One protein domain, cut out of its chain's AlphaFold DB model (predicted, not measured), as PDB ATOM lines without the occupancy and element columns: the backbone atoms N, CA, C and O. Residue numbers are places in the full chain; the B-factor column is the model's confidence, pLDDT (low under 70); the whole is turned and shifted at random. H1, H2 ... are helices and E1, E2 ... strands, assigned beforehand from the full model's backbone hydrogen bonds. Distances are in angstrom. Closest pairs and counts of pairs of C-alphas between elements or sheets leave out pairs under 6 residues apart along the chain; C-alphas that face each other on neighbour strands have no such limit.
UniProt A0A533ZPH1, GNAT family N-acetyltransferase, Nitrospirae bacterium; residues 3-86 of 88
ATOM      1  N   SER A   3      23.545  10.087  -4.637       57.81
ATOM      2  CA  SER A   3      23.539  11.342  -3.885       57.81
ATOM      3  C   SER A   3      24.953  11.710  -3.447       57.81
ATOM      4  O   SER A   3      25.772  10.848  -3.123       57.81
ATOM      5  N   PHE A   4      25.246  13.005  -3.451       54.09
ATOM      6  CA  PHE A   4      26.494  13.557  -2.937       54.09
ATOM      7  C   PHE A   4      26.226  14.066  -1.519       54.09
ATOM      8  O   PHE A   4      25.254  14.789  -1.307       54.09
ATOM      9  N   SER A   5      27.051  13.683  -0.545       54.09
ATOM     10  CA  SER A   5      26.970  14.233   0.812       54.09
ATOM     11  C   SER A   5      28.358  14.572   1.327       54.09
ATOM     12  O   SER A   5      29.246  13.720   1.274       54.09
ATOM     13  N   GLU A   6      28.525  15.761   1.897       49.09
ATOM     14  CA  GLU A   6      29.687  16.075   2.726       49.09
ATOM     15  C   GLU A   6      29.570  15.334   4.065       49.09
ATOM     16  O   GLU A   6      28.596  15.504   4.803       49.09
ATOM     17  N   ARG A   7      30.562  14.499   4.394       54.34
ATOM     18  CA  ARG A   7      30.753  13.958   5.747       54.34
ATOM     19  C   ARG A   7      31.938  14.669   6.397       54.34
ATOM     20  O   ARG A   7      32.964  14.854   5.754       54.34
ATOM     21  N   LYS A   8      31.790  15.048   7.671       49.84
ATOM     22  CA  LYS A   8      32.764  15.856   8.435       49.84
ATOM     23  C   LYS A   8      34.113  15.170   8.695       49.84
ATOM     24  O   LYS A   8      35.053  15.850   9.088       49.84
ATOM     25  N   ASP A   9      34.208  13.868   8.439       57.03
ATOM     26  CA  ASP A   9      35.381  13.044   8.754       57.03
ATOM     27  C   ASP A   9      36.224  12.718   7.504       57.03
ATOM     28  O   ASP A   9      37.157  11.919   7.563       57.03
ATOM     29  N   PHE A  10      35.874  13.308   6.357       57.03
ATOM     30  CA  PHE A  10      36.520  13.075   5.069       57.03
ATOM     31  C   PHE A  10      37.254  14.340   4.610       57.03
ATOM     32  O   PHE A  10      36.772  15.447   4.843       57.03
ATOM     33  N   ASP A  11      38.422  14.183   3.977       61.00
ATOM     34  CA  ASP A  11      39.172  15.309   3.403       61.00
ATOM     35  C   ASP A  11      38.237  16.121   2.481       61.00
ATOM     36  O   ASP A  11      37.692  15.547   1.532       61.00
ATOM     37  N   PRO A  12      38.021  17.426   2.732       58.66
ATOM     38  CA  PRO A  12      37.111  18.254   1.939       58.66
ATOM     39  C   PRO A  12      37.517  18.371   0.460       58.66
ATOM     40  O   PRO A  12      36.717  18.822  -0.359       58.66
ATOM     41  N   ALA A  13      38.733  17.958   0.087       69.25
ATOM     42  CA  ALA A  13      39.158  17.865  -1.307       69.25
ATOM     43  C   ALA A  13      38.641  16.608  -2.041       69.25
ATOM     44  O   ALA A  13      38.714  16.551  -3.272       69.25
ATOM     45  N   LEU A  14      38.117  15.603  -1.328       74.88
ATOM     46  CA  LEU A  14      37.652  14.341  -1.909       74.88
ATOM     47  C   LEU A  14      36.159  14.393  -2.248       74.88
ATOM     48  O   LEU A  14      35.299  14.504  -1.376       74.88
ATOM     49  N   LEU A  15      35.834  14.221  -3.532       86.44
ATOM     50  CA  LEU A  15      34.448  14.052  -3.958       86.44
ATOM     51  C   LEU A  15      33.983  12.620  -3.666       86.44
ATOM     52  O   LEU A  15      34.500  11.655  -4.239       86.44
ATOM     53  N   VAL A  16      32.971  12.503  -2.807       86.81
ATOM     54  CA  VAL A  16      32.352  11.236  -2.404       86.81
ATOM     55  C   VAL A  16      30.944  11.126  -2.982       86.81
ATOM     56  O   VAL A  16      30.155  12.070  -2.903       86.81
ATOM     57  N   ALA A  17      30.603   9.957  -3.524       90.50
ATOM     58  CA  ALA A  17      29.253   9.640  -3.978       90.50
ATOM     59  C   ALA A  17      28.681   8.450  -3.203       90.50
ATOM     60  O   ALA A  17      29.362   7.450  -2.977       90.50
ATOM     61  N   SER A  18      27.407   8.540  -2.834       91.38
ATOM     62  CA  SER A  18      26.670   7.438  -2.220       91.38
ATOM     63  C   SER A  18      25.746   6.780  -3.237       91.38
ATOM     64  O   SER A  18      25.035   7.473  -3.967       91.38
ATOM     65  N   ILE A  19      25.728   5.449  -3.266       94.38
ATOM     66  CA  ILE A  19      24.864   4.658  -4.147       94.38
ATOM     67  C   ILE A  19      23.738   4.038  -3.319       94.38
ATOM     68  O   ILE A  19      23.985   3.305  -2.362       94.38
ATOM     69  N   TRP A  20      22.500   4.307  -3.732       91.75
ATOM     70  CA  TRP A  20      21.280   3.829  -3.083       91.75
ATOM     71  C   TRP A  20      20.338   3.153  -4.082       91.75
ATOM     72  O   TRP A  20      20.371   3.452  -5.280       91.75
ATOM     73  N   ASP A  21      19.461   2.289  -3.571       91.44
ATOM     74  CA  ASP A  21      18.340   1.675  -4.301       91.44
ATOM     75  C   ASP A  21      18.737   0.892  -5.563       91.44
ATOM     76  O   ASP A  21      18.070   0.957  -6.595       91.44
ATOM     77  N   VAL A  22      19.837   0.137  -5.495       93.81
ATOM     78  CA  VAL A  22      20.208  -0.806  -6.558       93.81
ATOM     79  C   VAL A  22      19.360  -2.065  -6.408       93.81
ATOM     80  O   VAL A  22      19.584  -2.877  -5.511       93.81
ATOM     81  N   ILE A  23      18.372  -2.218  -7.287       94.88
ATOM     82  CA  ILE A  23      17.430  -3.339  -7.285       94.88
ATOM     83  C   ILE A  23      17.340  -3.897  -8.705       94.88
ATOM     84  O   ILE A  23      17.192  -3.149  -9.668       94.88
ATOM     85  N   VAL A  24      17.415  -5.222  -8.825       95.56
ATOM     86  CA  VAL A  24      17.134  -5.957 -10.064       95.56
ATOM     87  C   VAL A  24      15.969  -6.891  -9.783       95.56
ATOM     88  O   VAL A  24      15.991  -7.619  -8.785       95.56
ATOM     89  N   ASP A  25      14.963  -6.859 -10.651       96.94
ATOM     90  CA  ASP A  25      13.798  -7.735 -10.549       96.94
ATOM     91  C   ASP A  25      14.234  -9.216 -10.475       96.94
ATOM     92  O   ASP A  25      15.137  -9.611 -11.220       96.94
ATOM     93  N   PRO A  26      13.643 -10.043  -9.588       96.88
ATOM     94  CA  PRO A  26      14.050 -11.435  -9.402       96.88
ATOM     95  C   PRO A  26      14.100 -12.267 -10.686       96.88
ATOM     96  O   PRO A  26      15.009 -13.083 -10.827       96.88
ATOM     97  N   ALA A  27      13.190 -12.042 -11.639       98.00
ATOM     98  CA  ALA A  27      13.170 -12.767 -12.913       98.00
ATOM     99  C   ALA A  27      14.391 -12.456 -13.798       98.00
ATOM    100  O   ALA A  27      14.713 -13.210 -14.715       98.00
ATOM    101  N   TYR A  28      15.093 -11.364 -13.498       97.31
ATOM    102  CA  TYR A  28      16.242 -10.854 -14.237       97.31
ATOM    103  C   TYR A  28      17.561 -10.972 -13.451       97.31
ATOM    104  O   TYR A  28      18.628 -10.588 -13.934       97.31
ATOM    105  N   GLN A  29      17.530 -11.525 -12.235       95.75
ATOM    106  CA  GLN A  29      18.742 -11.784 -11.457       95.75
ATOM    107  C   GLN A  29      19.564 -12.935 -12.058       95.75
ATOM    108  O   GLN A  29      19.051 -13.794 -12.767       95.75
ATOM    109  N   GLY A  30      20.875 -12.938 -11.792       95.19
ATOM    110  CA  GLY A  30      21.802 -13.936 -12.347       95.19
ATOM    111  C   GLY A  30      22.199 -13.705 -13.812       95.19
ATOM    112  O   GLY A  30      23.002 -14.464 -14.338       95.19
ATOM    113  N   GLN A  31      21.694 -12.640 -14.445       97.50
ATOM    114  CA  GLN A  31      21.969 -12.276 -15.842       97.50
ATOM    115  C   GLN A  31      22.942 -11.089 -15.965       97.50
ATOM    116  O   GLN A  31      22.869 -10.307 -16.905       97.50
ATOM    117  N   GLU A  32      23.797 -10.885 -14.959       96.81
ATOM    118  CA  GLU A  32      24.813  -9.813 -14.902       96.81
ATOM    119  C   GLU A  32      24.294  -8.363 -14.944       96.81
ATOM    120  O   GLU A  32      25.084  -7.426 -14.857       96.81
ATOM    121  N   ILE A  33      22.978  -8.139 -14.974       97.56
ATOM    122  CA  ILE A  33      22.376  -6.795 -15.033       97.56
ATOM    123  C   ILE A  33      22.872  -5.895 -13.894       97.56
ATOM    124  O   ILE A  33      23.245  -4.749 -14.131       97.56
ATOM    125  N   GLY A  34      22.937  -6.413 -12.664       96.75
ATOM    126  CA  GLY A  34      23.458  -5.656 -11.521       96.75
ATOM    127  C   GLY A  34      24.924  -5.247 -11.699       96.75
ATOM    128  O   GLY A  34      25.279  -4.111 -11.397       96.75
ATOM    129  N   THR A  35      25.757  -6.146 -12.229       97.25
ATOM    130  CA  THR A  35      27.164  -5.864 -12.554       97.25
ATOM    131  C   THR A  35      27.254  -4.748 -13.589       97.25
ATOM    132  O   THR A  35      27.907  -3.741 -13.339       97.25
ATOM    133  N   GLN A  36      26.506  -4.860 -14.689       97.69
ATOM    134  CA  GLN A  36      26.506  -3.862 -15.761       97.69
ATOM    135  C   GLN A  36      26.018  -2.486 -15.287       97.69
ATOM    136  O   GLN A  36      26.559  -1.461 -15.702       97.69
ATOM    137  N   ILE A  37      25.008  -2.436 -14.410       96.88
ATOM    138  CA  ILE A  37      24.548  -1.182 -13.791       96.88
ATOM    139  C   ILE A  37      25.689  -0.547 -12.990       96.88
ATOM    140  O   ILE A  37      25.983   0.635 -13.168       96.88
ATOM    141  N   MET A  38      26.346  -1.325 -12.131       97.56
ATOM    142  CA  MET A  38      27.416  -0.816 -11.276       97.56
ATOM    143  C   MET A  38      28.641  -0.377 -12.079       97.56
ATOM    144  O   MET A  38      29.170   0.701 -11.828       97.56
ATOM    145  N   GLU A  39      29.056  -1.143 -13.086       96.62
ATOM    146  CA  GLU A  39      30.158  -0.766 -13.975       96.62
ATOM    147  C   GLU A  39      29.871   0.545 -14.708       96.62
ATOM    148  O   GLU A  39      30.738   1.417 -14.763       96.62
ATOM    149  N   ARG A  40      28.644   0.728 -15.212       97.00
ATOM    150  CA  ARG A  40      28.233   1.987 -15.853       97.00
ATOM    151  C   ARG A  40      28.293   3.166 -14.891       97.00
ATOM    152  O   ARG A  40      28.688   4.246 -15.313       97.00
ATOM    153  N   ILE A  41      27.923   2.977 -13.623       96.12
ATOM    154  CA  ILE A  41      28.008   4.022 -12.593       96.12
ATOM    155  C   ILE A  41      29.474   4.368 -12.294       96.12
ATOM    156  O   ILE A  41      29.855   5.533 -12.366       96.12
ATOM    157  N   LEU A  42      30.307   3.371 -11.990       95.50
ATOM    158  CA  LEU A  42      31.701   3.577 -11.568       95.50
ATOM    159  C   LEU A  42      32.567   4.230 -12.659       95.50
ATOM    160  O   LEU A  42      33.484   5.004 -12.352       95.50
ATOM    161  N   HIS A  43      32.244   3.955 -13.925       95.06
ATOM    162  CA  HIS A  43      32.943   4.474 -15.100       95.06
ATOM    163  C   HIS A  43      32.181   5.596 -15.820       95.06
ATOM    164  O   HIS A  43      32.560   5.982 -16.928       95.06
ATOM    165  N   HIS A  44      31.116   6.144 -15.222       96.00
ATOM    166  CA  HIS A  44      30.358   7.221 -15.854       96.00
ATOM    167  C   HIS A  44      31.238   8.478 -16.015       96.00
ATOM    168  O   HIS A  44      31.826   8.926 -15.024       96.00
ATOM    169  N   PRO A  45      31.304   9.112 -17.205       94.38
ATOM    170  CA  PRO A  45      32.165  10.276 -17.442       94.38
ATOM    171  C   PRO A  45      31.922  11.442 -16.475       94.38
ATOM    172  O   PRO A  45      32.873  12.074 -16.013       94.38
ATOM    173  N   ASP A  46      30.663  11.685 -16.106       94.44
ATOM    174  CA  ASP A  46      30.297  12.754 -15.165       94.44
ATOM    175  C   ASP A  46      30.755  12.468 -13.727       94.44
ATOM    176  O   ASP A  46      30.922  13.384 -12.925       94.44
ATOM    177  N   LEU A  47      31.015  11.197 -13.407       93.31
ATOM    178  CA  LEU A  47      31.465  10.743 -12.092       93.31
ATOM    179  C   LEU A  47      32.980  10.505 -12.043       93.31
ATOM    180  O   LEU A  47      33.499  10.034 -11.032       93.31
ATOM    181  N   LYS A  48      33.725  10.881 -13.092       91.94
ATOM    182  CA  LYS A  48      35.185  10.685 -13.166       91.94
ATOM    183  C   LYS A  48      35.963  11.342 -12.022       91.94
ATOM    184  O   LYS A  48      37.044  10.883 -11.686       91.94
ATOM    185  N   ARG A  49      35.420  12.424 -11.453       89.38
ATOM    186  CA  ARG A  49      36.018  13.168 -10.331       89.38
ATOM    187  C   ARG A  49      35.694  12.556  -8.970       89.38
ATOM    188  O   ARG A  49      36.233  13.019  -7.975       89.38
ATOM    189  N   VAL A  50      34.775  11.589  -8.913       91.38
ATOM    190  CA  VAL A  50      34.444  10.886  -7.674       91.38
ATOM    191  C   VAL A  50      35.601   9.953  -7.350       91.38
ATOM    192  O   VAL A  50      35.929   9.062  -8.141       91.38
ATOM    193  N   GLU A  51      36.201  10.173  -6.190       89.94
ATOM    194  CA  GLU A  51      37.349   9.409  -5.700       89.94
ATOM    195  C   GLU A  51      36.909   8.226  -4.838       89.94
ATOM    196  O   GLU A  51      37.580   7.192  -4.814       89.94
ATOM    197  N   LEU A  52      35.756   8.353  -4.171       89.25
ATOM    198  CA  LEU A  52      35.188   7.310  -3.329       89.25
ATOM    199  C   LEU A  52      33.688   7.132  -3.580       89.25
ATOM    200  O   LEU A  52      32.906   8.080  -3.493       89.25
ATOM    201  N   PHE A  53      33.291   5.888  -3.828       93.00
ATOM    202  CA  PHE A  53      31.898   5.458  -3.820       93.00
ATOM    203  C   PHE A  53      31.608   4.685  -2.544       93.00
ATOM    204  O   PHE A  53      32.366   3.791  -2.163       93.00
ATOM    205  N   TRP A  54      30.493   5.009  -1.905       90.94
ATOM    206  CA  TRP A  54      30.041   4.353  -0.688       90.94
ATOM    207  C   TRP A  54      28.630   3.798  -0.865       90.94
ATOM    208  O   TRP A  54      27.782   4.405  -1.521       90.94
ATOM    209  N   LEU A  55      28.377   2.634  -0.277       92.56
ATOM    210  CA  LEU A  55      27.051   2.027  -0.219       92.56
ATOM    211  C   LEU A  55      26.874   1.232   1.069       92.56
ATOM    212  O   LEU A  55      27.842   0.753   1.652       92.56
ATOM    213  N   CYS A  56      25.626   1.027   1.468       90.19
ATOM    214  CA  CYS A  56      25.277   0.072   2.512       90.19
ATOM    215  C   CYS A  56      24.624  -1.155   1.888       90.19
ATOM    216  O   CYS A  56      23.763  -1.050   1.016       90.19
ATOM    217  N   THR A  57      24.988  -2.337   2.377       89.56
ATOM    218  CA  THR A  57      24.287  -3.572   2.033       89.56
ATOM    219  C   THR A  57      24.207  -4.484   3.244       89.56
ATOM    220  O   THR A  57      25.135  -4.551   4.048       89.56
ATOM    221  N   ARG A  58      23.079  -5.185   3.378       88.31
ATOM    222  CA  ARG A  58      22.863  -6.148   4.457       88.31
ATOM    223  C   ARG A  58      23.449  -7.519   4.121       88.31
ATOM    224  O   ARG A  58      24.049  -8.132   4.996       88.31
ATOM    225  N   ASP A  59      23.271  -7.990   2.888       90.19
ATOM    226  CA  ASP A  59      23.554  -9.377   2.490       90.19
ATOM    227  C   ASP A  59      24.227  -9.525   1.108       90.19
ATOM    228  O   ASP A  59      24.411 -10.646   0.633       90.19
ATOM    229  N   LYS A  60      24.589  -8.426   0.428       93.69
ATOM    230  CA  LYS A  60      25.208  -8.455  -0.917       93.69
ATOM    231  C   LYS A  60      26.693  -8.094  -0.920       93.69
ATOM    232  O   LYS A  60      27.236  -7.738  -1.963       93.69
ATOM    233  N   GLN A  61      27.381  -8.224   0.210       93.31
ATOM    234  CA  GLN A  61      28.796  -7.868   0.345       93.31
ATOM    235  C   GLN A  61      29.672  -8.639  -0.647       93.31
ATOM    236  O   GLN A  61      30.510  -8.048  -1.317       93.31
ATOM    237  N   ALA A  62      29.432  -9.943  -0.811       93.50
ATOM    238  CA  ALA A  62      30.175 -10.768  -1.764       93.50
ATOM    239  C   ALA A  62      29.949 -10.351  -3.227       93.50
ATOM    240  O   ALA A  62      30.841 -10.511  -4.053       93.50
ATOM    241  N   PHE A  63      28.769  -9.815  -3.560       95.19
ATOM    242  CA  PHE A  63      28.489  -9.291  -4.896       95.19
ATOM    243  C   PHE A  63      29.305  -8.019  -5.157       95.19
ATOM    244  O   PHE A  63      30.072  -7.982  -6.114       95.19
ATOM    245  N   TYR A  64      29.216  -7.022  -4.272       96.06
ATOM    246  CA  TYR A  64      29.973  -5.775  -4.425       96.06
ATOM    247  C   TYR A  64      31.487  -5.984  -4.286       96.06
ATOM    248  O   TYR A  64      32.264  -5.300  -4.949       96.06
ATOM    249  N   GLY A  65      31.918  -6.972  -3.496       94.75
ATOM    250  CA  GLY A  65      33.323  -7.355  -3.363       94.75
ATOM    251  C   GLY A  65      33.968  -7.764  -4.685       94.75
ATOM    252  O   GLY A  65      35.107  -7.394  -4.951       94.75
ATOM    253  N   LYS A  66      33.220  -8.438  -5.570       94.44
ATOM    254  CA  LYS A  66      33.693  -8.777  -6.926       94.44
ATOM    255  C   LYS A  66      33.938  -7.546  -7.802       94.44
ATOM    256  O   LYS A  66      34.695  -7.635  -8.756       94.44
ATOM    257  N   LEU A  67      33.316  -6.415  -7.472       95.25
ATOM    258  CA  LEU A  67      33.455  -5.138  -8.178       95.25
ATOM    259  C   LEU A  67      34.534  -4.236  -7.552       95.25
ATOM    260  O   LEU A  67      34.628  -3.059  -7.889       95.25
ATOM    261  N   GLY A  68      35.318  -4.758  -6.603       94.50
ATOM    262  CA  GLY A  68      36.397  -4.024  -5.941       94.50
ATOM    263  C   GLY A  68      35.962  -3.200  -4.728       94.50
ATOM    264  O   GLY A  68      36.760  -2.408  -4.223       94.50
ATOM    265  N   PHE A  69      34.724  -3.359  -4.244       94.62
ATOM    266  CA  PHE A  69      34.318  -2.767  -2.969       94.62
ATOM    267  C   PHE A  69      34.907  -3.553  -1.794       94.62
ATOM    268  O   PHE A  69      34.887  -4.783  -1.771       94.62
ATOM    269  N   SER A  70      35.349  -2.848  -0.761       91.88
ATOM    270  CA  SER A  70      35.778  -3.429   0.514       91.88
ATOM    271  C   SER A  70      34.861  -2.972   1.642       91.88
ATOM    272  O   SER A  70      34.401  -1.831   1.623       91.88
ATOM    273  N   ALA A  71      34.605  -3.834   2.626       84.38
ATOM    274  CA  ALA A  71      33.916  -3.421   3.845       84.38
ATOM    275  C   ALA A  71      34.767  -2.390   4.604       84.38
ATOM    276  O   ALA A  71      35.984  -2.549   4.696       84.38
ATOM    277  N   ASP A  72      34.118  -1.351   5.119       73.00
ATOM    278  CA  ASP A  72      34.712  -0.401   6.058       73.00
ATOM    279  C   ASP A  72      34.033  -0.575   7.425       73.00
ATOM    280  O   ASP A  72      32.871  -0.988   7.495       73.00
ATOM    281  N   GLU A  73      34.746  -0.296   8.516       57.28
ATOM    282  CA  GLU A  73      34.353  -0.646   9.894       57.28
ATOM    283  C   GLU A  73      33.044   0.027  10.353       57.28
ATOM    284  O   GLU A  73      32.441  -0.369  11.353       57.28
ATOM    285  N   GLN A  74      32.538   0.998   9.588       56.50
ATOM    286  CA  GLN A  74      31.274   1.685   9.827       56.50
ATOM    287  C   GLN A  74      30.253   1.375   8.720       56.50
ATOM    288  O   GLN A  74      30.119   2.098   7.734       56.50
ATOM    289  N   THR A  75      29.538   0.261   8.917       61.62
ATOM    290  CA  THR A  75      28.225  -0.120   8.336       61.62
ATOM    291  C   THR A  75      28.054  -0.168   6.809       61.62
ATOM    292  O   THR A  75      26.978  -0.550   6.344       61.62
ATOM    293  N   GLY A  76      29.086   0.127   6.018       77.56
ATOM    294  CA  GLY A  76      29.011   0.157   4.559       77.56
ATOM    295  C   GLY A  76      30.223  -0.446   3.857       77.56
ATOM    296  O   GLY A  76      31.141  -0.995   4.465       77.56
ATOM    297  N   MET A  77      30.204  -0.357   2.535       85.62
ATOM    298  CA  MET A  77      31.296  -0.750   1.661       85.62
ATOM    299  C   MET A  77      31.789   0.455   0.874       85.62
ATOM    300  O   MET A  77      31.000   1.306   0.461       85.62
ATOM    301  N   VAL A  78      33.097   0.493   0.645       86.06
ATOM    302  CA  VAL A  78      33.785   1.564  -0.071       86.06
ATOM    303  C   VAL A  78      34.491   1.025  -1.303       86.06
ATOM    304  O   VAL A  78      35.130  -0.025  -1.263       86.06
ATOM    305  N   TRP A  79      34.414   1.780  -2.386       90.38
ATOM    306  CA  TRP A  79      35.239   1.614  -3.575       90.38
ATOM    307  C   TRP A  79      36.014   2.910  -3.776       90.38
ATOM    308  O   TRP A  79      35.415   3.983  -3.793       90.38
ATOM    309  N   ALA A  80      37.337   2.824  -3.900       87.19
ATOM    310  CA  ALA A  80      38.205   3.988  -4.049       87.19
ATOM    311  C   ALA A  80      38.978   3.917  -5.365       87.19
ATOM    312  O   ALA A  80      39.643   2.914  -5.641       87.19
ATOM    313  N   ARG A  81      38.938   4.998  -6.143       89.38
ATOM    314  CA  ARG A  81      39.532   5.057  -7.486       89.38
ATOM    315  C   ARG A  81      41.041   4.829  -7.457       89.38
ATOM    316  O   ARG A  81      41.548   3.988  -8.191       89.38
ATOM    317  N   ALA A  82      41.739   5.489  -6.535       86.62
ATOM    318  CA  ALA A  82      43.181   5.324  -6.342       86.62
ATOM    319  C   ALA A  82      43.610   3.869  -6.060       86.62
ATOM    320  O   ALA A  82      44.739   3.492  -6.364       86.62
ATOM    321  N   ARG A  83      42.723   3.033  -5.492       84.56
ATOM    322  CA  ARG A  83      43.015   1.610  -5.253       84.56
ATOM    323  C   ARG A  83      42.912   0.773  -6.526       84.56
ATOM    324  O   ARG A  83      43.636  -0.207  -6.631       84.56
ATOM    325  N   GLN A  84      42.068   1.166  -7.479       85.50
ATOM    326  CA  GLN A  84      41.915   0.439  -8.743       85.50
ATOM    327  C   GLN A  84      43.078   0.707  -9.696       85.50
ATOM    328  O   GLN A  84      43.639  -0.230 -10.241       85.50
ATOM    329  N   ALA A  85      43.526   1.962  -9.793       75.31
ATOM    330  CA  ALA A  85      44.650   2.350 -10.653       75.31
ATOM    331  C   ALA A  85      45.993   1.682 -10.287       75.31
ATOM    332  O   ALA A  85      46.951   1.778 -11.039       75.31
ATOM    333  N   ARG A  86      46.093   1.051  -9.110       66.44
ATOM    334  CA  ARG A  86      47.286   0.324  -8.650       66.44
ATOM    335  C   ARG A  86      47.243  -1.174  -8.987       66.44
ATOM    336  O   ARG A  86      48.235  -1.866  -8.769       66.44
TER     337      ARG A  86
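What this domain is: This is residues 3 to 86 of the 88 residues of the protein "GNAT family N-acetyltransferase" of Nitrospirae bacterium (UniProt A0A533ZPH1). With little regular structure, this is a small sheet of three short strands among long loops, with H1 and H2 grazing it and H3 directly after E3. Residues 26 to 31 stick out. The 84 printed residues include, in order, E1, H1, E2, H2, E3, H3; the mixed sheet runs E1, E2, E3. The class is mixed, with 31 residues in named elements; the whole is compact, radius of gyration of the C-alphas 13.2 A, spans 42 by 28 by 26 A.

How they stand to each other: Start at E2, residues 52 to 55. E1, residues 16 to 19, is parallel to it; N 17 and O 52 are within hydrogen-bond range, 3.0 A. E3, residues 77 to 80, is antiparallel to E2; N 77 and O 55 are within range, 2.8 A. H1, residues 33 to 42, completes a strand-helix-strand unit, E1, H1, E2, a helix between parallel neighbours, with a right-handed crossover. H1 only grazes the sheet, closest C-alphas Leu 42 and Phe 53, 8.0 A. H2, residues 61 to 65, only grazes it too, closest to E3 at C-alphas Gln 61 and Met 77, 7.7 A. H3, residues 81 to 84, is only just not on it, with 4 pairs of C-alphas within 10 A. In H1 and H2 every O i to N i+4 pair is within range; H3 is too short for one.

Where its parts are: Find C-alpha 16 at (32.352, 11.236, -2.404), where E1 begins. H1 runs 14.4 A from C-alpha 33 at (22.376, -6.795, -15.033).

The domain as a whole: The printed part has no cut; the links E1 to H1 and H2 to E3 are long. Look for pLDDT under 70 at residues 3 to 13, 73 to 75 and 86.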